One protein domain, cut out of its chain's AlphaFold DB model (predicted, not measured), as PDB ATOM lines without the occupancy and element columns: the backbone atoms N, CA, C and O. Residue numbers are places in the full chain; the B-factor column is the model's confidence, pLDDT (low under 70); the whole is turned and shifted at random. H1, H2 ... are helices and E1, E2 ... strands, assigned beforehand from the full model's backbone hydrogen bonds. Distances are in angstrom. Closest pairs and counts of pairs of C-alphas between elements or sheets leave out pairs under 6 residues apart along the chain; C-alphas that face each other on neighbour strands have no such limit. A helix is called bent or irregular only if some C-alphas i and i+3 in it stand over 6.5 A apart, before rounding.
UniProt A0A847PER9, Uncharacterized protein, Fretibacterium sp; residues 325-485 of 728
ATOM      1  N   GLY A 325     165.304 213.476 199.630       89.06
ATOM      2  CA  GLY A 325     164.241 213.719 198.650       89.06
ATOM      3  C   GLY A 325     163.871 215.201 198.551       89.06
ATOM      4  O   GLY A 325     163.930 215.779 197.466       89.06
ATOM      5  N   PHE A 326     163.607 215.845 199.688       89.81
ATOM      6  CA  PHE A 326     163.339 217.282 199.773       89.81
ATOM      7  C   PHE A 326     164.544 218.122 199.303       89.81
ATOM      8  O   PHE A 326     164.401 219.031 198.485       89.81
ATOM      9  N   CYS A 327     165.769 217.758 199.695       90.38
ATOM     10  CA  CYS A 327     166.982 218.388 199.160       90.38
ATOM     11  C   CYS A 327     167.160 218.224 197.641       90.38
ATOM     12  O   CYS A 327     167.901 219.001 197.042       90.38
ATOM     13  N   ARG A 328     166.552 217.218 196.996       87.12
ATOM     14  CA  ARG A 328     166.603 217.027 195.531       87.12
ATOM     15  C   ARG A 328     165.593 217.907 194.798       87.12
ATOM     16  O   ARG A 328     165.909 218.344 193.697       87.12
ATOM     17  N   SER A 329     164.431 218.191 195.397       83.75
ATOM     18  CA  SER A 329     163.422 219.087 194.810       83.75
ATOM     19  C   SER A 329     163.797 220.569 194.899       83.75
ATOM     20  O   SER A 329     163.270 221.377 194.140       83.75
ATOM     21  N   LEU A 330     164.699 220.942 195.812       83.75
ATOM     22  CA  LEU A 330     165.168 222.319 195.961       83.75
ATOM     23  C   LEU A 330     166.369 222.636 195.034       83.75
ATOM     24  O   LEU A 330     167.302 221.825 194.930       83.75
ATOM     25  N   PRO A 331     166.397 223.822 194.385       81.06
ATOM     26  CA  PRO A 331     167.533 224.252 193.572       81.06
ATOM     27  C   PRO A 331     168.714 224.714 194.438       81.06
ATOM     28  O   PRO A 331     169.853 224.341 194.168       81.06
ATOM     29  N   GLN A 332     168.430 225.454 195.513       86.06
ATOM     30  CA  GLN A 332     169.348 225.764 196.609       86.06
ATOM     31  C   GLN A 332     168.707 225.278 197.912       86.06
ATOM     32  O   GLN A 332     167.501 225.433 198.103       86.06
ATOM     33  N   VAL A 333     169.499 224.676 198.795       90.25
ATOM     34  CA  VAL A 333     169.023 224.068 200.045       90.25
ATOM     35  C   VAL A 333     169.443 224.940 201.238       90.25
ATOM     36  O   VAL A 333     170.643 225.197 201.387       90.25
ATOM     37  N   PRO A 334     168.502 225.381 202.100       91.38
ATOM     38  CA  PRO A 334     168.821 226.128 203.317       91.38
ATOM     39  C   PRO A 334     169.720 225.345 204.285       91.38
ATOM     40  O   PRO A 334     169.673 224.111 204.357       91.38
ATOM     41  N   GLN A 335     170.549 226.066 205.042       92.25
ATOM     42  CA  GLN A 335     171.569 225.478 205.919       92.25
ATOM     43  C   GLN A 335     170.958 224.603 207.018       92.25
ATOM     44  O   GLN A 335     171.528 223.578 207.377       92.25
ATOM     45  N   GLU A 336     169.766 224.950 207.489       92.31
ATOM     46  CA  GLU A 336     168.987 224.232 208.494       92.31
ATOM     47  C   GLU A 336     168.678 222.796 208.048       92.31
ATOM     48  O   GLU A 336     168.822 221.859 208.835       92.31
ATOM     49  N   LEU A 337     168.313 222.602 206.774       94.06
ATOM     50  CA  LEU A 337     168.000 221.280 206.223       94.06
ATOM     51  C   LEU A 337     169.255 220.411 206.088       94.06
ATOM     52  O   LEU A 337     169.220 219.218 206.394       94.06
ATOM     53  N   PHE A 338     170.390 221.008 205.717       94.75
ATOM     54  CA  PHE A 338     171.671 220.310 205.788       94.75
ATOM     55  C   PHE A 338     172.069 219.998 207.234       94.75
ATOM     56  O   PHE A 338     172.466 218.873 207.512       94.75
ATOM     57  N   ASN A 339     171.908 220.929 208.174       93.75
ATOM     58  CA  ASN A 339     172.273 220.727 209.576       93.75
ATOM     59  C   ASN A 339     171.461 219.585 210.229       93.75
ATOM     60  O   ASN A 339     172.011 218.847 211.049       93.75
ATOM     61  N   LEU A 340     170.210 219.353 209.802       92.81
ATOM     62  CA  LEU A 340     169.437 218.146 210.142       92.81
ATOM     63  C   LEU A 340     170.091 216.857 209.613       92.81
ATOM     64  O   LEU A 340     170.265 215.910 210.378       92.81
ATOM     65  N   ILE A 341     170.481 216.825 208.334       94.69
ATOM     66  CA  ILE A 341     171.085 215.650 207.676       94.69
ATOM     67  C   ILE A 341     172.498 215.355 208.210       94.69
ATOM     68  O   ILE A 341     172.869 214.196 208.371       94.69
ATOM     69  N   LEU A 342     173.301 216.381 208.506       94.94
ATOM     70  CA  LEU A 342     174.699 216.232 208.931       94.94
ATOM     71  C   LEU A 342     174.861 215.922 210.424       94.94
ATOM     72  O   LEU A 342     175.845 215.289 210.821       94.94
ATOM     73  N   LYS A 343     173.896 216.323 211.261       92.50
ATOM     74  CA  LYS A 343     173.927 216.102 212.714       92.50
ATOM     75  C   LYS A 343     174.168 214.628 213.103       92.50
ATOM     76  O   LYS A 343     175.088 214.401 213.895       92.50
ATOM     77  N   PRO A 344     173.440 213.625 212.562       92.00
ATOM     78  CA  PRO A 344     173.701 212.211 212.840       92.00
ATOM     79  C   PRO A 344     175.144 211.779 212.551       92.00
ATOM     80  O   PRO A 344     175.733 211.055 213.353       92.00
ATOM     81  N   TYR A 345     175.744 212.250 211.456       93.44
ATOM     82  CA  TYR A 345     177.109 211.880 211.065       93.44
ATOM     83  C   TYR A 345     178.164 212.448 212.013       93.44
ATOM     84  O   TYR A 345     179.073 211.723 212.406       93.44
ATOM     85  N   ALA A 346     178.019 213.697 212.460       92.88
ATOM     86  CA  ALA A 346     178.948 214.289 213.424       92.88
ATOM     87  C   ALA A 346     178.784 213.731 214.852       92.88
ATOM     88  O   ALA A 346     179.772 213.579 215.572       92.88
ATOM     89  N   ASP A 347     177.553 213.397 215.265       92.12
ATOM     90  CA  ASP A 347     177.290 212.757 216.561       92.12
ATOM     91  C   ASP A 347     177.794 211.293 216.597       92.12
ATOM     92  O   ASP A 347     178.274 210.838 217.636       92.12
ATOM     93  N   THR A 348     177.751 210.565 215.471       92.25
ATOM     94  CA  THR A 348     178.222 209.162 215.365       92.25
ATOM     95  C   THR A 348     179.665 208.999 214.874       92.25
ATOM     96  O   THR A 348     180.249 207.930 215.052       92.25
ATOM     97  N   LYS A 349     180.255 210.045 214.276       89.88
ATOM     98  CA  LYS A 349     181.544 210.037 213.552       89.88
ATOM     99  C   LYS A 349     181.590 209.077 212.356       89.88
ATOM    100  O   LYS A 349     182.665 208.601 211.982       89.88
ATOM    101  N   LEU A 350     180.438 208.786 211.754       91.25
ATOM    102  CA  LEU A 350     180.366 208.025 210.508       91.25
ATOM    103  C   LEU A 350     180.776 208.904 209.309       91.25
ATOM    104  O   LEU A 350     180.494 210.105 209.311       91.25
ATOM    105  N   PRO A 351     181.425 208.334 208.277       92.06
ATOM    106  CA  PRO A 351     181.743 209.066 207.057       92.06
ATOM    107  C   PRO A 351     180.472 209.399 206.264       92.06
ATOM    108  O   PRO A 351     179.586 208.553 206.125       92.06
ATOM    109  N   LEU A 352     180.401 210.605 205.696       94.00
ATOM    110  CA  LEU A 352     179.278 211.038 204.862       94.00
ATOM    111  C   LEU A 352     179.127 210.129 203.624       94.00
ATOM    112  O   LEU A 352     180.103 209.927 202.885       94.00
ATOM    113  N   PRO A 353     177.913 209.635 203.316       93.38
ATOM    114  CA  PRO A 353     177.627 208.970 202.056       93.38
ATOM    115  C   PRO A 353     177.887 209.896 200.868       93.38
ATOM    116  O   PRO A 353     177.637 211.100 200.926       93.38
ATOM    117  N   SER A 354     178.306 209.326 199.736       92.88
ATOM    118  CA  SER A 354     178.543 210.096 198.506       92.88
ATOM    119  C   SER A 354     177.296 210.854 198.031       92.88
ATOM    120  O   SER A 354     177.432 211.934 197.472       92.88
ATOM    121  N   ALA A 355     176.092 210.334 198.300       90.88
ATOM    122  CA  ALA A 355     174.829 211.015 198.010       90.88
ATOM    123  C   ALA A 355     174.624 212.284 198.858       90.88
ATOM    124  O   ALA A 355     174.166 213.297 198.330       90.88
ATOM    125  N   VAL A 356     175.011 212.260 200.141       92.75
ATOM    126  CA  VAL A 356     174.975 213.434 201.030       92.75
ATOM    127  C   VAL A 356     176.030 214.448 200.587       92.75
ATOM    128  O   VAL A 356     175.700 215.609 200.371       92.75
ATOM    129  N   ALA A 357     177.272 214.009 200.352       93.56
ATOM    130  CA  ALA A 357     178.366 214.878 199.904       93.56
ATOM    131  C   ALA A 357     178.095 215.539 198.533       93.56
ATOM    132  O   ALA A 357     178.352 216.729 198.362       93.56
ATOM    133  N   PHE A 358     177.510 214.808 197.579       92.75
ATOM    134  CA  PHE A 358     177.067 215.356 196.292       92.75
ATOM    135  C   PHE A 358     175.933 216.377 196.461       92.75
ATOM    136  O   PHE A 358     175.944 217.435 195.836       92.75
ATOM    137  N   THR A 359     174.960 216.081 197.330       92.50
ATOM    138  CA  THR A 359     173.807 216.964 197.566       92.50
ATOM    139  C   THR A 359     174.211 218.245 198.303       92.50
ATOM    140  O   THR A 359     173.716 219.313 197.952       92.50
ATOM    141  N   LEU A 360     175.161 218.162 199.244       93.12
ATOM    142  CA  LEU A 360     175.828 219.321 199.849       93.12
ATOM    143  C   LEU A 360     176.455 220.214 198.779       93.12
ATOM    144  O   LEU A 360     176.104 221.387 198.679       93.12
ATOM    145  N   MET A 361     177.361 219.657 197.969       92.31
ATOM    146  CA  MET A 361     178.128 220.464 197.022       92.31
ATOM    147  C   MET A 361     177.264 221.063 195.914       92.31
ATOM    148  O   MET A 361     177.495 222.211 195.557       92.31
ATOM    149  N   ARG A 362     176.246 220.350 195.406       90.00
ATOM    150  CA  ARG A 362     175.394 220.870 194.320       90.00
ATOM    151  C   ARG A 362     174.447 222.004 194.748       90.00
ATOM    152  O   ARG A 362     174.049 222.780 193.892       90.00
ATOM    153  N   ALA A 363     174.011 222.032 196.016       89.62
ATOM    154  CA  ALA A 363     172.867 222.849 196.456       89.62
ATOM    155  C   ALA A 363     173.137 223.747 197.676       89.62
ATOM    156  O   ALA A 363     172.304 224.601 197.985       89.62
ATOM    157  N   SER A 364     174.278 223.617 198.363       91.75
ATOM    158  CA  SER A 364     174.719 224.624 199.333       91.75
ATOM    159  C   SER A 364     175.394 225.778 198.596       91.75
ATOM    160  O   SER A 364     176.549 225.675 198.184       91.75
ATOM    161  N   ALA A 365     174.691 226.905 198.467       86.69
ATOM    162  CA  ALA A 365     175.219 228.107 197.816       86.69
ATOM    163  C   ALA A 365     176.506 228.645 198.476       86.69
ATOM    164  O   ALA A 365     177.299 229.313 197.819       86.69
ATOM    165  N   LEU A 366     176.735 228.347 199.761       89.44
ATOM    166  CA  LEU A 366     177.979 228.692 200.450       89.44
ATOM    167  C   LEU A 366     179.130 227.767 200.029       89.44
ATOM    168  O   LEU A 366     180.139 228.255 199.528       89.44
ATOM    169  N   LEU A 367     178.966 226.441 200.150       90.31
ATOM    170  CA  LEU A 367     180.018 225.486 199.770       90.31
ATOM    171  C   LEU A 367     180.354 225.556 198.275       90.31
ATOM    172  O   LEU A 367     181.517 225.404 197.910       90.31
ATOM    173  N   TYR A 368     179.360 225.810 197.418       83.81
ATOM    174  CA  TYR A 368     179.563 225.954 195.978       83.81
ATOM    175  C   TYR A 368     180.429 227.183 195.645       83.81
ATOM    176  O   TYR A 368     181.363 227.060 194.856       83.81
ATOM    177  N   ARG A 369     180.188 228.344 196.284       83.56
ATOM    178  CA  ARG A 369     181.044 229.539 196.125       83.56
ATOM    179  C   ARG A 369     182.464 229.281 196.625       83.56
ATOM    180  O   ARG A 369     183.399 229.403 195.842       83.56
ATOM    181  N   THR A 370     182.629 228.804 197.860       87.94
ATOM    182  CA  THR A 370     183.959 228.538 198.442       87.94
ATOM    183  C   THR A 370     184.742 227.457 197.680       87.94
ATOM    184  O   THR A 370     185.971 227.489 197.632       87.94
ATOM    185  N   ALA A 371     184.064 226.531 196.991       86.06
ATOM    186  CA  ALA A 371     184.718 225.595 196.077       86.06
ATOM    187  C   ALA A 371     185.256 226.246 194.787       86.06
ATOM    188  O   ALA A 371     186.173 225.688 194.181       86.06
ATOM    189  N   LEU A 372     184.715 227.394 194.368       78.06
ATOM    190  CA  LEU A 372     185.071 228.120 193.140       78.06
ATOM    191  C   LEU A 372     185.862 229.418 193.377       78.06
ATOM    192  O   LEU A 372     186.261 230.063 192.410       78.06
ATOM    193  N   GLU A 373     186.138 229.783 194.630       71.00
ATOM    194  CA  GLU A 373     186.932 230.955 195.032       71.00
ATOM    195  C   GLU A 373     188.443 230.799 194.722       71.00
ATOM    196  O   GLU A 373     189.300 230.834 195.603       71.00
ATOM    197  N   ASP A 374     188.782 230.662 193.436       57.94
ATOM    198  CA  ASP A 374     190.146 230.772 192.902       57.94
ATOM    199  C   ASP A 374     190.192 231.823 191.775       57.94
ATOM    200  O   ASP A 374     190.116 231.523 190.585       57.94
ATOM    201  N   LYS A 375     190.263 233.096 192.195       51.66
ATOM    202  CA  LYS A 375     190.551 234.289 191.369       51.66
ATOM    203  C   LYS A 375     189.764 234.415 190.052       51.66
ATOM    204  O   LYS A 375     190.350 234.668 189.000       51.66
ATOM    205  N   LYS A 376     188.435 234.338 190.129       54.06
ATOM    206  CA  LYS A 376     187.527 234.720 189.035       54.06
ATOM    207  C   LYS A 376     186.645 235.911 189.399       54.06
ATOM    208  O   LYS A 376     186.542 236.291 190.565       54.06
ATOM    209  N   ASP A 377     186.107 236.545 188.363       55.34
ATOM    210  CA  ASP A 377     185.350 237.793 188.454       55.34
ATOM    211  C   ASP A 377     184.042 237.589 189.249       55.34
ATOM    212  O   ASP A 377     183.369 236.576 189.028       55.34
ATOM    213  N   PRO A 378     183.635 238.512 190.146       56.03
ATOM    214  CA  PRO A 378     182.345 238.428 190.836       56.03
ATOM    215  C   PRO A 378     181.145 238.243 189.893       56.03
ATOM    216  O   PRO A 378     180.182 237.577 190.266       56.03
ATOM    217  N   SER A 379     181.235 238.746 188.659       55.72
ATOM    218  CA  SER A 379     180.214 238.600 187.610       55.72
ATOM    219  C   SER A 379     180.014 237.144 187.149       55.72
ATOM    220  O   SER A 379     178.930 236.762 186.705       55.72
ATOM    221  N   GLU A 380     181.044 236.296 187.274       51.94
ATOM    222  CA  GLU A 380     180.927 234.851 187.027       51.94
ATOM    223  C   GLU A 380     180.264 234.113 188.203       51.94
ATOM    224  O   GLU A 380     179.603 233.099 187.991       51.94
ATOM    225  N   LEU A 381     180.394 234.628 189.435       55.03
ATOM    226  CA  LEU A 381     179.747 234.065 190.631       55.03
ATOM    227  C   LEU A 381     178.226 234.306 190.674       55.03
ATOM    228  O   LEU A 381     177.543 233.701 191.503       55.03
ATOM    229  N   GLU A 382     177.703 235.185 189.822       50.94
ATOM    230  CA  GLU A 382     176.268 235.459 189.692       50.94
ATOM    231  C   GLU A 382     175.609 234.522 188.659       50.94
ATOM    232  O   GLU A 382     174.501 234.033 188.870       50.94
ATOM    233  N   ASN A 383     176.346 234.148 187.606       51.69
ATOM    234  CA  ASN A 383     175.910 233.246 186.533       51.69
ATOM    235  C   ASN A 383     176.251 231.765 186.822       51.69
ATOM    236  O   ASN A 383     176.797 231.051 185.977       51.69
ATOM    237  N   MET A 384     175.953 231.293 188.036       58.47
ATOM    238  CA  MET A 384     176.295 229.929 188.466       58.47
ATOM    239  C   MET A 384     175.545 228.854 187.656       58.47
ATOM    240  O   MET A 384     174.311 228.873 187.628       58.47
ATOM    241  N   PRO A 385     176.231 227.850 187.073       61.50
ATOM    242  CA  PRO A 385     175.558 226.768 186.364       61.50
ATOM    243  C   PRO A 385     174.803 225.873 187.353       61.50
ATOM    244  O   PRO A 385     175.394 225.254 188.240       61.50
ATOM    245  N   PHE A 386     173.483 225.787 187.194       71.19
ATOM    246  CA  PHE A 386     172.641 224.919 188.013       71.19
ATOM    247  C   PHE A 386     172.976 223.441 187.769       71.19
ATOM    248  O   PHE A 386     172.834 222.941 186.654       71.19
ATOM    249  N   ILE A 387     173.381 222.727 188.826       80.00
ATOM    250  CA  ILE A 387     173.626 221.281 188.779       80.00
ATOM    251  C   ILE A 387     172.376 220.536 189.296       80.00
ATOM    252  O   ILE A 387     172.176 220.431 190.519       80.00
ATOM    253  N   PRO A 388     171.520 219.998 188.401       80.00
ATOM    254  CA  PRO A 388     170.357 219.220 188.809       80.00
ATOM    255  C   PRO A 388     170.787 217.938 189.524       80.00
ATOM    256  O   PRO A 388     171.881 217.405 189.312       80.00
ATOM    257  N   HIS A 389     169.908 217.395 190.365       79.00
ATOM    258  CA  HIS A 389     170.135 216.054 190.883       79.00
ATOM    259  C   HIS A 389     169.918 215.018 189.771       79.00
ATOM    260  O   HIS A 389     168.835 214.933 189.198       79.00
ATOM    261  N   SER A 390     170.938 214.211 189.491       84.44
ATOM    262  CA  SER A 390     170.872 213.099 188.542       84.44
ATOM    263  C   SER A 390     171.716 211.937 189.053       84.44
ATOM    264  O   SER A 390     172.829 212.143 189.544       84.44
ATOM    265  N   GLN A 391     171.200 210.716 188.904       85.81
ATOM    266  CA  GLN A 391     171.897 209.492 189.296       85.81
ATOM    267  C   GLN A 391     173.226 209.332 188.540       85.81
ATOM    268  O   GLN A 391     174.243 209.023 189.156       85.81
ATOM    269  N   ALA A 392     173.260 209.652 187.242       85.12
ATOM    270  CA  ALA A 392     174.482 209.591 186.438       85.12
ATOM    271  C   ALA A 392     175.543 210.612 186.897       85.12
ATOM    272  O   ALA A 392     176.738 210.321 186.883       85.12
ATOM    273  N   LEU A 393     175.123 211.802 187.350       89.50
ATOM    274  CA  LEU A 393     176.036 212.801 187.921       89.50
ATOM    275  C   LEU A 393     176.571 212.357 189.291       89.50
ATOM    276  O   LEU A 393     177.765 212.494 189.556       89.50
ATOM    277  N   LEU A 394     175.723 211.755 190.131       89.56
ATOM    278  CA  LEU A 394     176.143 211.160 191.398       89.56
ATOM    279  C   LEU A 394     177.158 210.024 191.178       89.56
ATOM    280  O   LEU A 394     178.195 209.996 191.838       89.56
ATOM    281  N   GLU A 395     176.911 209.120 190.231       91.25
ATOM    282  CA  GLU A 395     177.810 208.004 189.903       91.25
ATOM    283  C   GLU A 395     179.188 208.470 189.411       91.25
ATOM    284  O   GLU A 395     180.195 207.847 189.746       91.25
ATOM    285  N   ARG A 396     179.257 209.608 188.707       89.44
ATOM    286  CA  ARG A 396     180.513 210.273 188.309       89.44
ATOM    287  C   ARG A 396     181.236 210.947 189.481       89.44
ATOM    288  O   ARG A 396     182.464 210.923 189.540       89.44
ATOM    289  N   PHE A 397     180.499 211.512 190.436       92.31
ATOM    290  CA  PHE A 397     181.060 212.126 191.646       92.31
ATOM    291  C   PHE A 397     181.603 211.087 192.650       92.31
ATOM    292  O   PHE A 397     182.645 211.305 193.271       92.31
ATOM    293  N   VAL A 398     180.933 209.935 192.792       92.75
ATOM    294  CA  VAL A 398     181.292 208.836 193.716       92.75
ATOM    295  C   VAL A 398     182.783 208.438 193.697       92.75
ATOM    296  O   VAL A 398     183.361 208.378 194.788       92.75
ATOM    297  N   PRO A 399     183.436 208.143 192.552       91.25
ATOM    298  CA  PRO A 399     184.846 207.748 192.530       91.25
ATOM    299  C   PRO A 399     185.785 208.890 192.938       91.25
ATOM    300  O   PRO A 399     186.682 208.662 193.748       91.25
ATOM    301  N   LEU A 400     185.555 210.116 192.451       92.00
ATOM    302  CA  LEU A 400     186.357 211.293 192.810       92.00
ATOM    303  C   LEU A 400     186.311 211.539 194.327       92.00
ATOM    304  O   LEU A 400     187.346 211.678 194.979       92.00
ATOM    305  N   TYR A 401     185.107 211.497 194.902       94.25
ATOM    306  CA  TYR A 401     184.887 211.641 196.338       94.25
ATOM    307  C   TYR A 401     185.570 210.538 197.157       94.25
ATOM    308  O   TYR A 401     186.286 210.840 198.113       94.25
ATOM    309  N   LYS A 402     185.392 209.262 196.786       90.44
ATOM    310  CA  LYS A 402     185.979 208.128 197.525       90.44
ATOM    311  C   LYS A 402     187.505 208.132 197.491       90.44
ATOM    312  O   LYS A 402     188.111 207.811 198.514       90.44
ATOM    313  N   ASN A 403     188.102 208.510 196.359       89.25
ATOM    314  CA  ASN A 403     189.552 208.579 196.194       89.25
ATOM    315  C   ASN A 403     190.163 209.694 197.055       89.25
ATOM    316  O   ASN A 403     191.090 209.432 197.816       89.25
ATOM    317  N   THR A 404     189.625 210.917 196.988       88.19
ATOM    318  CA  THR A 404     190.178 212.065 197.731       88.19
ATOM    319  C   THR A 404     189.864 212.014 199.228       88.19
ATOM    320  O   THR A 404     190.699 212.395 200.042       88.19
ATOM    321  N   CYS A 405     188.686 211.516 199.620       86.56
ATOM    322  CA  CYS A 405     188.265 211.447 201.025       86.56
ATOM    323  C   CYS A 405     188.582 210.099 201.703       86.56
ATOM    324  O   CYS A 405     187.976 209.785 202.725       86.56
ATOM    325  N   SER A 406     189.487 209.278 201.152       79.69
ATOM    326  CA  SER A 406     189.929 207.994 201.739       79.69
ATOM    327  C   SER A 406     188.784 207.055 202.170       79.69
ATOM    328  O   SER A 406     188.855 206.400 203.209       79.69
ATOM    329  N   GLY A 407     187.709 206.999 201.379       70.00
ATOM    330  CA  GLY A 407     186.489 206.233 201.675       70.00
ATOM    331  C   GLY A 407     185.299 207.059 202.186       70.00
ATOM    332  O   GLY A 407     184.164 206.618 202.007       70.00
ATOM    333  N   GLY A 408     185.515 208.264 202.722       84.38
ATOM    334  CA  GLY A 408     184.453 209.235 203.011       84.38
ATOM    335  C   GLY A 408     184.806 210.257 204.097       84.38
ATOM    336  O   GLY A 408     185.610 210.001 204.990       84.38
ATOM    337  N   LEU A 409     184.187 211.434 204.014       92.38
ATOM    338  CA  LEU A 409     184.449 212.579 204.884       92.38
ATOM    339  C   LEU A 409     183.809 212.403 206.270       92.38
ATOM    340  O   LEU A 409     182.600 212.220 206.359       92.38
ATOM    341  N   ILE A 410     184.592 212.504 207.345       92.56
ATOM    342  CA  ILE A 410     184.091 212.455 208.728       92.56
ATOM    343  C   ILE A 410     184.014 213.881 209.278       92.56
ATOM    344  O   ILE A 410     185.039 214.551 209.391       92.56
ATOM    345  N   LEU A 411     182.811 214.325 209.651       92.56
ATOM    346  CA  LEU A 411     182.592 215.639 210.259       92.56
ATOM    347  C   LEU A 411     182.928 215.639 211.756       92.56
ATOM    348  O   LEU A 411     182.648 214.682 212.484       92.56
ATOM    349  N   ARG A 412     183.477 216.752 212.236       92.19
ATOM    350  CA  ARG A 412     183.569 217.096 213.656       92.19
ATOM    351  C   ARG A 412     182.240 217.707 214.100       92.19
ATOM    352  O   ARG A 412     181.514 218.317 213.321       92.19
ATOM    353  N   LYS A 413     181.915 217.577 215.388       89.56
ATOM    354  CA  LYS A 413     180.777 218.290 215.973       89.56
ATOM    355  C   LYS A 413     181.155 219.769 216.166       89.56
ATOM    356  O   LYS A 413     182.148 220.016 216.861       89.56
ATOM    357  N   PRO A 414     180.420 220.735 215.582       91.25
ATOM    358  CA  PRO A 414     180.722 222.151 215.755       91.25
ATOM    359  C   PRO A 414     180.482 222.594 217.203       91.25
ATOM    360  O   PRO A 414     179.777 221.940 217.976       91.25
ATOM    361  N   LYS A 415     181.106 223.715 217.576       88.25
ATOM    362  CA  LYS A 415     180.908 224.374 218.883       88.25
ATOM    363  C   LYS A 415     179.774 225.401 218.858       88.25
ATOM    364  O   LYS A 415     179.356 225.865 219.912       88.25
ATOM    365  N   THR A 416     179.347 225.777 217.660       90.81
ATOM    366  CA  THR A 416     178.269 226.708 217.349       90.81
ATOM    367  C   THR A 416     176.966 225.952 217.121       90.81
ATOM    368  O   THR A 416     176.950 224.822 216.620       90.81
ATOM    369  N   SER A 417     175.863 226.590 217.491       91.12
ATOM    370  CA  SER A 417     174.510 226.122 217.224       91.12
ATOM    371  C   SER A 417     173.645 227.262 216.696       91.12
ATOM    372  O   SER A 417     173.924 228.440 216.926       91.12
ATOM    373  N   MET A 418     172.602 226.891 215.960       88.81
ATOM    374  CA  MET A 418     171.572 227.785 215.443       88.81
ATOM    375  C   MET A 418     170.189 227.305 215.892       88.81
ATOM    376  O   MET A 418     170.001 226.136 216.238       88.81
ATOM    377  N   PHE A 419     169.204 228.198 215.851       86.12
ATOM    378  CA  PHE A 419     167.845 227.918 216.309       86.12
ATOM    379  C   PHE A 419     166.865 227.881 215.134       86.12
ATOM    380  O   PHE A 419     166.488 228.916 214.592       86.12
ATOM    381  N   LEU A 420     166.422 226.677 214.765       84.88
ATOM    382  CA  LEU A 420     165.356 226.460 213.790       84.88
ATOM    383  C   LEU A 420     164.000 226.695 214.470       84.88
ATOM    384  O   LEU A 420     163.538 225.882 215.275       84.88
ATOM    385  N   ALA A 421     163.360 227.814 214.144       82.88
ATOM    386  CA  ALA A 421     162.041 228.202 214.634       82.88
ATOM    387  C   ALA A 421     161.053 228.345 213.467       82.88
ATOM    388  O   ALA A 421     161.437 228.748 212.370       82.88
ATOM    389  N   CYS A 422     159.775 228.050 213.705       84.31
ATOM    390  CA  CYS A 422     158.715 228.383 212.759       84.31
ATOM    391  C   CYS A 422     158.176 229.778 213.089       84.31
ATOM    392  O   CYS A 422     157.616 229.984 214.163       84.31
ATOM    393  N   SER A 423     158.341 230.727 212.167       84.62
ATOM    394  CA  SER A 423     157.648 232.016 212.211       84.62
ATOM    395  C   SER A 423     156.399 231.920 211.329       84.62
ATOM    396  O   SER A 423     156.559 231.998 210.110       84.62
ATOM    397  N   PRO A 424     155.183 231.765 211.888       86.94
ATOM    398  CA  PRO A 424     153.973 231.673 211.080       86.94
ATOM    399  C   PRO A 424     153.747 232.924 210.221       86.94
ATOM    400  O   PRO A 424     153.932 234.065 210.657       86.94
ATOM    401  N   THR A 425     153.315 232.701 208.991       89.25
ATOM    402  CA  THR A 425     152.827 233.722 208.065       89.25
ATOM    403  C   THR A 425     151.406 234.164 208.419       89.25
ATOM    404  O   THR A 425     151.086 235.340 208.245       89.25
ATOM    405  N   ASN A 426     150.587 233.270 208.987       90.62
ATOM    406  CA  ASN A 426     149.199 233.523 209.364       90.62
ATOM    407  C   ASN A 426     149.089 234.635 210.431       90.62
ATOM    408  O   ASN A 426     149.651 234.494 211.527       90.62
ATOM    409  N   PRO A 427     148.349 235.733 210.171       88.81
ATOM    410  CA  PRO A 427     148.182 236.817 211.133       88.81
ATOM    411  C   PRO A 427     147.385 236.411 212.384       88.81
ATOM    412  O   PRO A 427     147.609 237.008 213.437       88.81
ATOM    413  N   SER A 428     146.530 235.374 212.335       87.56
ATOM    414  CA  SER A 428     145.845 234.858 213.539       87.56
ATOM    415  C   SER A 428     146.829 234.262 214.558       87.56
ATOM    416  O   SER A 428     146.546 234.231 215.754       87.56
ATOM    417  N   LEU A 429     148.015 233.852 214.095       86.19
ATOM    418  CA  LEU A 429     149.072 233.219 214.885       86.19
ATOM    419  C   LEU A 429     150.164 234.212 215.322       86.19
ATOM    420  O   LEU A 429     151.255 233.806 215.724       86.19
ATOM    421  N   ALA A 430     149.896 235.522 215.266       73.44
ATOM    422  CA  ALA A 430     150.861 236.556 215.643       73.44
ATOM    423  C   ALA A 430     151.365 236.434 217.099       73.44
ATOM    424  O   ALA A 430     152.513 236.784 217.364       73.44
ATOM    425  N   SER A 431     150.558 235.892 218.022       65.25
ATOM    426  CA  SER A 431     150.976 235.578 219.400       65.25
ATOM    427  C   SER A 431     151.960 234.405 219.481       65.25
ATOM    428  O   SER A 431     152.880 234.423 220.297       65.25
ATOM    429  N   GLU A 432     151.814 233.405 218.607       63.28
ATOM    430  CA  GLU A 432     152.653 232.201 218.595       63.28
ATOM    431  C   GLU A 432     154.061 232.463 218.039       63.28
ATOM    432  O   GLU A 432     154.973 231.674 218.278       63.28
ATOM    433  N   LYS A 433     154.288 233.613 217.385       57.72
ATOM    434  CA  LYS A 433     155.615 234.056 216.907       57.72
ATOM    435  C   LYS A 433     156.670 234.150 218.020       57.72
ATOM    436  O   LYS A 433     157.860 234.117 217.723       57.72
ATOM    437  N   GLY A 434     156.252 234.254 219.287       49.25
ATOM    438  CA  GLY A 434     157.133 234.235 220.463       49.25
ATOM    439  C   GLY A 434     157.219 232.890 221.203       49.25
ATOM    440  O   GLY A 434     157.912 232.804 222.219       49.25
ATOM    441  N   ALA A 435     156.517 231.842 220.759       51.16
ATOM    442  CA  ALA A 435     156.380 230.592 221.509       51.16
ATOM    443  C   ALA A 435     157.649 229.718 221.428       51.16
ATOM    444  O   ALA A 435     157.803 228.870 220.543       51.16
ATOM    445  N   SER A 436     158.545 229.876 222.407       46.84
ATOM    446  CA  SER A 436     159.838 229.171 222.502       46.84
ATOM    447  C   SER A 436     159.745 227.635 222.485       46.84
ATOM    448  O   SER A 436     160.694 226.971 222.076       46.84
ATOM    449  N   ALA A 437     158.588 227.058 222.831       48.78
ATOM    450  CA  ALA A 437     158.307 225.621 222.714       48.78
ATOM    451  C   ALA A 437     158.387 225.079 221.265       48.78
ATOM    452  O   ALA A 437     158.521 223.871 221.053       48.78
ATOM    453  N   SER A 438     158.311 225.955 220.257       58.62
ATOM    454  CA  SER A 438     158.459 225.592 218.843       58.62
ATOM    455  C   SER A 438     159.919 225.448 218.398       58.62
ATOM    456  O   SER A 438     160.180 224.739 217.426       58.62
ATOM    457  N   VAL A 439     160.882 226.047 219.100       70.44
ATOM    458  CA  VAL A 439     162.282 226.153 218.655       70.44
ATOM    459  C   VAL A 439     162.996 224.792 218.700       70.44
ATOM    460  O   VAL A 439     162.665 223.925 219.513       70.44
ATOM    461  N   LEU A 440     163.957 224.576 217.800       81.44
ATOM    462  CA  LEU A 440     164.875 223.437 217.799       81.44
ATOM    463  C   LEU A 440     166.321 223.932 217.673       81.44
ATOM    464  O   LEU A 440     166.653 224.642 216.728       81.44
ATOM    465  N   GLU A 441     167.188 223.533 218.602       87.94
ATOM    466  CA  GLU A 441     168.628 223.788 218.500       87.94
ATOM    467  C   GLU A 441     169.284 222.778 217.545       87.94
ATOM    468  O   GLU A 441     169.158 221.561 217.721       87.94
ATOM    469  N   LEU A 442     170.004 223.285 216.544       89.62
ATOM    470  CA  LEU A 442     170.776 222.502 215.582       89.62
ATOM    471  C   LEU A 442     172.263 222.879 215.648       89.62
ATOM    472  O   LEU A 442     172.577 224.051 215.846       89.62
ATOM    473  N   PRO A 443     173.194 221.927 215.457       91.19
ATOM    474  CA  PRO A 443     174.606 222.247 215.251       91.19
ATOM    475  C   PRO A 443     174.770 223.071 213.969       91.19
ATOM    476  O   PRO A 443     174.240 222.680 212.930       91.19
ATOM    477  N   ASP A 444     175.520 224.172 214.025       93.25
ATOM    478  CA  ASP A 444     175.848 224.944 212.826       93.25
ATOM    479  C   ASP A 444     177.163 224.442 212.216       93.25
ATOM    480  O   ASP A 444     178.249 224.695 212.739       93.25
ATOM    481  N   PHE A 445     177.065 223.710 211.104       93.69
ATOM    482  CA  PHE A 445     178.232 223.243 210.354       93.69
ATOM    483  C   PHE A 445     178.829 224.311 209.426       93.69
ATOM    484  O   PHE A 445     179.921 224.108 208.901       93.69
ATOM    485  N   PHE A 446     178.145 225.434 209.200       93.25
ATOM    486  CA  PHE A 446     178.518 226.416 208.182       93.25
ATOM    487  C   PHE A 446     179.303 227.619 208.731       93.25
ATOM    488  O   PHE A 446     179.831 228.394 207.934       93.25
ATOM    489  N   THR A 447     179.479 227.745 210.056       90.75
ATOM    490  CA  THR A 447     180.377 228.760 210.649       90.75
ATOM    491  C   THR A 447     181.866 228.499 210.384       90.75
ATOM    492  O   THR A 447     182.641 229.450 210.307       90.75
ATOM    493  N   ASP A 448     182.283 227.232 210.275       90.00
ATOM    494  CA  ASP A 448     183.669 226.819 209.996       90.00
ATOM    495  C   ASP A 448     183.686 225.762 208.885       90.00
ATOM    496  O   ASP A 448     183.459 224.575 209.116       90.00
ATOM    497  N   LEU A 449     183.998 226.197 207.662       91.88
ATOM    498  CA  LEU A 449     184.007 225.331 206.481       91.88
ATOM    499  C   LEU A 449     185.248 224.422 206.384       91.88
ATOM    500  O   LEU A 449     185.374 223.682 205.407       91.88
ATOM    501  N   THR A 450     186.153 224.439 207.374       90.38
ATOM    502  CA  THR A 450     187.386 223.624 207.384       90.38
ATOM    503  C   THR A 450     187.102 222.133 207.187       90.38
ATOM    504  O   THR A 450     187.859 221.452 206.496       90.38
ATOM    505  N   ASP A 451     185.991 221.623 207.727       90.25
ATOM    506  CA  ASP A 451     185.610 220.212 207.571       90.25
ATOM    507  C   ASP A 451     185.225 219.852 206.132       90.25
ATOM    508  O   ASP A 451     185.424 218.716 205.716       90.25
ATOM    509  N   PHE A 452     184.736 220.809 205.340       94.12
ATOM    510  CA  PHE A 452     184.360 220.589 203.943       94.12
ATOM    511  C   PHE A 452     185.511 220.814 202.954       94.12
ATOM    512  O   PHE A 452     185.353 220.516 201.771       94.12
ATOM    513  N   ALA A 453     186.684 221.267 203.414       91.94
ATOM    514  CA  ALA A 453     187.840 221.544 202.558       91.94
ATOM    515  C   ALA A 453     188.235 220.396 201.590       91.94
ATOM    516  O   ALA A 453     188.596 220.701 200.449       91.94
ATOM    517  N   PRO A 454     188.123 219.093 201.946       93.25
ATOM    518  CA  PRO A 454     188.370 217.992 201.007       93.25
ATOM    519  C   PRO A 454     187.367 217.895 199.842       93.25
ATOM    520  O   PRO A 454     187.697 217.315 198.810       93.25
ATOM    521  N   LEU A 455     186.159 218.458 199.974       93.69
ATOM    522  CA  LEU A 455     185.133 218.439 198.921       93.69
ATOM    523  C   LEU A 455     185.415 219.453 197.808       93.69
ATOM    524  O   LEU A 455     185.050 219.213 196.661       93.69
ATOM    525  N   PHE A 456     186.069 220.574 198.117       92.19
ATOM    526  CA  PHE A 456     186.315 221.654 197.159       92.19
ATOM    527  C   PHE A 456     187.131 221.223 195.919       92.19
ATOM    528  O   PHE A 456     186.672 221.495 194.806       92.19
ATOM    529  N   PRO A 457     188.280 220.516 196.027       90.69
ATOM    530  CA  PRO A 457     188.972 219.993 194.846       90.69
ATOM    531  C   PRO A 457     188.152 218.915 194.120       90.69
ATOM    532  O   PRO A 457     188.060 218.964 192.898       90.69
ATOM    533  N   VAL A 458     187.484 218.012 194.856       92.19
ATOM    534  CA  VAL A 458     186.596 216.981 194.277       92.19
ATOM    535  C   VAL A 458     185.507 217.617 193.413       92.19
ATOM    536  O   VAL A 458     185.220 217.124 192.326       92.19
ATOM    537  N   TRP A 459     184.919 218.725 193.873       91.38
ATOM    538  CA  TRP A 459     183.875 219.441 193.151       91.38
ATOM    539  C   TRP A 459     184.405 220.160 191.910       91.38
ATOM    540  O   TRP A 459     183.795 220.050 190.852       91.38
ATOM    541  N   ARG A 460     185.571 220.818 191.990       88.94
ATOM    542  CA  ARG A 460     186.219 221.429 190.813       88.94
ATOM    543  C   ARG A 460     186.592 220.397 189.748       88.94
ATOM    544  O   ARG A 460     186.399 220.650 188.562       88.94
ATOM    545  N   ASP A 461     187.101 219.236 190.154       88.69
ATOM    546  CA  ASP A 461     187.443 218.155 189.225       88.69
ATOM    547  C   ASP A 461     186.186 217.505 188.627       88.69
ATOM    548  O   ASP A 461     186.135 217.275 187.418       88.69
ATOM    549  N   PHE A 462     185.135 217.300 189.430       90.88
ATOM    550  CA  PHE A 462     183.821 216.864 188.952       90.88
ATOM    551  C   PHE A 462     183.238 217.846 187.925       90.88
ATOM    552  O   PHE A 462     182.911 217.432 186.813       90.88
ATOM    553  N   LEU A 463     183.178 219.144 188.239       86.56
ATOM    554  CA  LEU A 463     182.692 220.170 187.312       86.56
ATOM    555  C   LEU A 463     183.503 220.189 186.011       86.56
ATOM    556  O   LEU A 463     182.905 220.280 184.942       86.56
ATOM    557  N   ARG A 464     184.828 219.991 186.065       83.44
ATOM    558  CA  ARG A 464     185.658 219.864 184.856       83.44
ATOM    559  C   ARG A 464     185.259 218.658 183.999       83.44
ATOM    560  O   ARG A 464     185.223 218.789 182.781       83.44
ATOM    561  N   THR A 465     184.922 217.508 184.597       80.75
ATOM    562  CA  THR A 465     184.395 216.355 183.831       80.75
ATOM    563  C   THR A 465     183.022 216.635 183.220       80.75
ATOM    564  O   THR A 465     182.798 216.286 182.069       80.75
ATOM    565  N   VAL A 466     182.126 217.329 183.931       79.31
ATOM    566  CA  VAL A 466     180.811 217.720 183.390       79.31
ATOM    567  C   VAL A 466     180.954 218.741 182.255       79.31
ATOM    568  O   VAL A 466     180.243 218.637 181.263       79.31
ATOM    569  N   GLN A 467     181.900 219.678 182.355       70.06
ATOM    570  CA  GLN A 467     182.189 220.669 181.313       70.06
ATOM    571  C   GLN A 467     182.856 220.057 180.073       70.06
ATOM    572  O   GLN A 467     182.508 220.420 178.953       70.06
ATOM    573  N   LEU A 468     183.788 219.113 180.253       61.28
ATOM    574  CA  LEU A 468     184.382 218.348 179.148       61.28
ATOM    575  C   LEU A 468     183.328 217.521 178.409       61.28
ATOM    576  O   LEU A 468     183.335 217.482 177.182       61.28
ATOM    577  N   ASP A 469     182.399 216.912 179.144       57.69
ATOM    578  CA  ASP A 469     181.267 216.216 178.547       57.69
ATOM    579  C   ASP A 469     180.275 217.184 177.900       57.69
ATOM    580  O   ASP A 469     179.724 216.840 176.863       57.69
ATOM    581  N   SER A 470     180.045 218.390 178.436       55.19
ATOM    582  CA  SER A 470     179.141 219.354 177.795       55.19
ATOM    583  C   SER A 470     179.718 219.919 176.501       55.19
ATOM    584  O   SER A 470     178.963 220.095 175.555       55.19
ATOM    585  N   THR A 471     181.032 220.157 176.415       50.97
ATOM    586  CA  THR A 471     181.669 220.611 175.165       50.97
ATOM    587  C   THR A 471     181.863 219.480 174.165       50.97
ATOM    588  O   THR A 471     181.728 219.720 172.972       50.97
ATOM    589  N   GLN A 472     182.091 218.239 174.608       50.88
ATOM    590  CA  GLN A 472     182.020 217.076 173.717       50.88
ATOM    591  C   GLN A 472     180.584 216.788 173.272       50.88
ATOM    592  O   GLN A 472     180.385 216.430 172.124       50.88
ATOM    593  N   THR A 473     179.575 216.984 174.125       48.44
ATOM    594  CA  THR A 473     178.165 216.751 173.764       48.44
ATOM    595  C   THR A 473     177.594 217.884 172.920       48.44
ATOM    596  O   THR A 473     176.768 217.590 172.067       48.44
ATOM    597  N   SER A 474     178.019 219.143 173.094       45.03
ATOM    598  CA  SER A 474     177.665 220.210 172.147       45.03
ATOM    599  C   SER A 474     178.421 219.995 170.839       45.03
ATOM    600  O   SER A 474     177.772 219.708 169.849       45.03
ATOM    601  N   ALA A 475     179.757 219.933 170.831       43.72
ATOM    602  CA  ALA A 475     180.510 219.778 169.585       43.72
ATOM    603  C   ALA A 475     180.173 218.483 168.823       43.72
ATOM    604  O   ALA A 475     180.158 218.506 167.598       43.72
ATOM    605  N   ALA A 476     179.865 217.373 169.509       44.88
ATOM    606  CA  ALA A 476     179.363 216.169 168.848       44.88
ATOM    607  C   ALA A 476     177.917 216.335 168.376       44.88
ATOM    608  O   ALA A 476     177.671 216.044 167.220       44.88
ATOM    609  N   LYS A 477     176.969 216.836 169.187       40.94
ATOM    610  CA  LYS A 477     175.581 217.003 168.714       40.94
ATOM    611  C   LYS A 477     175.427 218.086 167.658       40.94
ATOM    612  O   LYS A 477     174.558 217.941 166.820       40.94
ATOM    613  N   GLU A 478     176.228 219.142 167.694       42.00
ATOM    614  CA  GLU A 478     176.280 220.193 166.680       42.00
ATOM    615  C   GLU A 478     176.941 219.650 165.408       42.00
ATOM    616  O   GLU A 478     176.410 219.864 164.330       42.00
ATOM    617  N   ALA A 479     178.029 218.874 165.490       44.50
ATOM    618  CA  ALA A 479     178.605 218.236 164.301       44.50
ATOM    619  C   ALA A 479     177.709 217.125 163.719       44.50
ATOM    620  O   ALA A 479     177.627 216.994 162.505       44.50
ATOM    621  N   GLU A 480     177.032 216.341 164.557       44.50
ATOM    622  CA  GLU A 480     176.130 215.249 164.166       44.50
ATOM    623  C   GLU A 480     174.786 215.807 163.656       44.50
ATOM    624  O   GLU A 480     174.263 215.310 162.664       44.50
ATOM    625  N   SER A 481     174.274 216.909 164.227       44.00
ATOM    626  CA  SER A 481     173.083 217.598 163.705       44.00
ATOM    627  C   SER A 481     173.356 218.502 162.505       44.00
ATOM    628  O   SER A 481     172.422 218.754 161.755       44.00
ATOM    629  N   LEU A 482     174.590 218.975 162.282       48.22
ATOM    630  CA  LEU A 482     174.972 219.729 161.078       48.22
ATOM    631  C   LEU A 482     175.508 218.837 159.944       48.22
ATOM    632  O   LEU A 482     175.565 219.300 158.809       48.22
ATOM    633  N   ALA A 483     175.887 217.583 160.215       49.41
ATOM    634  CA  ALA A 483     176.277 216.622 159.177       49.41
ATOM    635  C   ALA A 483     175.067 215.999 158.459       49.41
ATOM    636  O   ALA A 483     175.118 215.834 157.243       49.41
ATOM    637  N   ASP A 484     173.992 215.701 159.199       55.09
ATOM    638  CA  ASP A 484     172.758 215.090 158.671       55.09
ATOM    639  C   ASP A 484     171.612 216.109 158.457       55.09
ATOM    640  O   ASP A 484     170.490 215.727 158.109       55.09
ATOM    641  N   ARG A 485     171.856 217.415 158.653       61.34
ATOM    642  CA  ARG A 485     170.861 218.463 158.361       61.34
ATOM    643  C   ARG A 485     170.694 218.641 156.847       61.34
ATOM    644  O   ARG A 485     171.699 218.755 156.145       61.34
TER     645      ARG A 485
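What this domain is: This is residues 325 to 485 of the 728 residues of an uncharacterized protein of Fretibacterium sp (UniProt A0A847PER9). A small antiparallel hairpin of strands, E1 and E2, packs on H2 at one side of a group of mostly crossed helices with H3 in its middle, and the long helix H7 runs out from that group toward the other end. Residues 467 to 485, of which 467 to 483 belong to H7, stick out at that end, and residues 426 to 431, in the long loop of the hairpin, stick out at the opposite one. The printed part has 161 residues with seven named helices and two named strands, in the order H1 H2 H3 H4 H5 E1 E2 H6 H7, and its class is mostly helix. It is loose, with a radius of gyration of the C-alphas of 19.4 A, and elongated, spanning 68 by 42 by 31 A.

Where its parts are: E1 is residues 417 to 420, with C-alpha 417 at (174.510, 226.122, 217.224), and E2 is residues 440 to 443. H2, residues 335 to 348, is 20.0 A long and only just irregular: C-alphas 341 and 344 are 6.7 A apart. H1 is residues 325 to 329, beginning with C-alpha 325 at (164.241, 213.719, 198.650). H3 is residues 354 to 363, 14.1 A long, and H4 is residues 365 to 372. H5, residues 391 to 404, is 20.3 A long and only just irregular: C-alphas 396 and 399 are 6.6 A apart. H6 is residues 449 to 452. H7, residues 455 to 483, is 40.8 A long and ends with C-alpha 483 at (176.277, 216.622, 159.177).

How they stand to each other: In the hairpin of E1 and E2, N 418 and O 442 are 2.8 A apart and N 440 and O 420 are 2.9 A apart, within hydrogen-bond range. The closest C-alphas of H2 and E2, those of Asn 339 and Pro 443, are 6.3 A apart. H2 is close to but not clearly touching H3, the hub, with C-alphas 338 and 360 at 7.3 A. H3 and H5 touch, C-alphas 354 and 398 being closest at 5.7 A, only just about perpendicular at 72 degrees. H1 and H3 only just touch, with 3 pairs of C-alphas within 8 A, the closest being 327 and 359 at 7.2 A. H3 and H4 touch only at the corner, with C-alphas 361 and 368 at 5.8 A. H7 touches H4 with residues 455 to 460 alone, C-alphas 371 and 456 being closest at 4.4 A. H7 touches H5 with residues 455 to 462 alone, C-alphas 400 and 458 being closest at 5.9 A, at a steep tilt of 41 degrees, opposite ways. H6 and H7 meet only through their link. Every O i to N i+4 pair is within hydrogen-bond range in H1, H3, H4 and H7, against 8 of 10 in H2 and 8 of 10 in H5; H6 is too short for such a pair.

The domain as a whole: The C-alphas of Ser 431 and Ala 483, the two farthest apart, are 68.0 A apart. The printed part has no cut, and the links H4 to H5, H5 to E1 and E1 to E2 are long. The mean pLDDT of the printed part is 79.9, and residues 374 to 385, 431 to 438 and 468 to 485 are under 70.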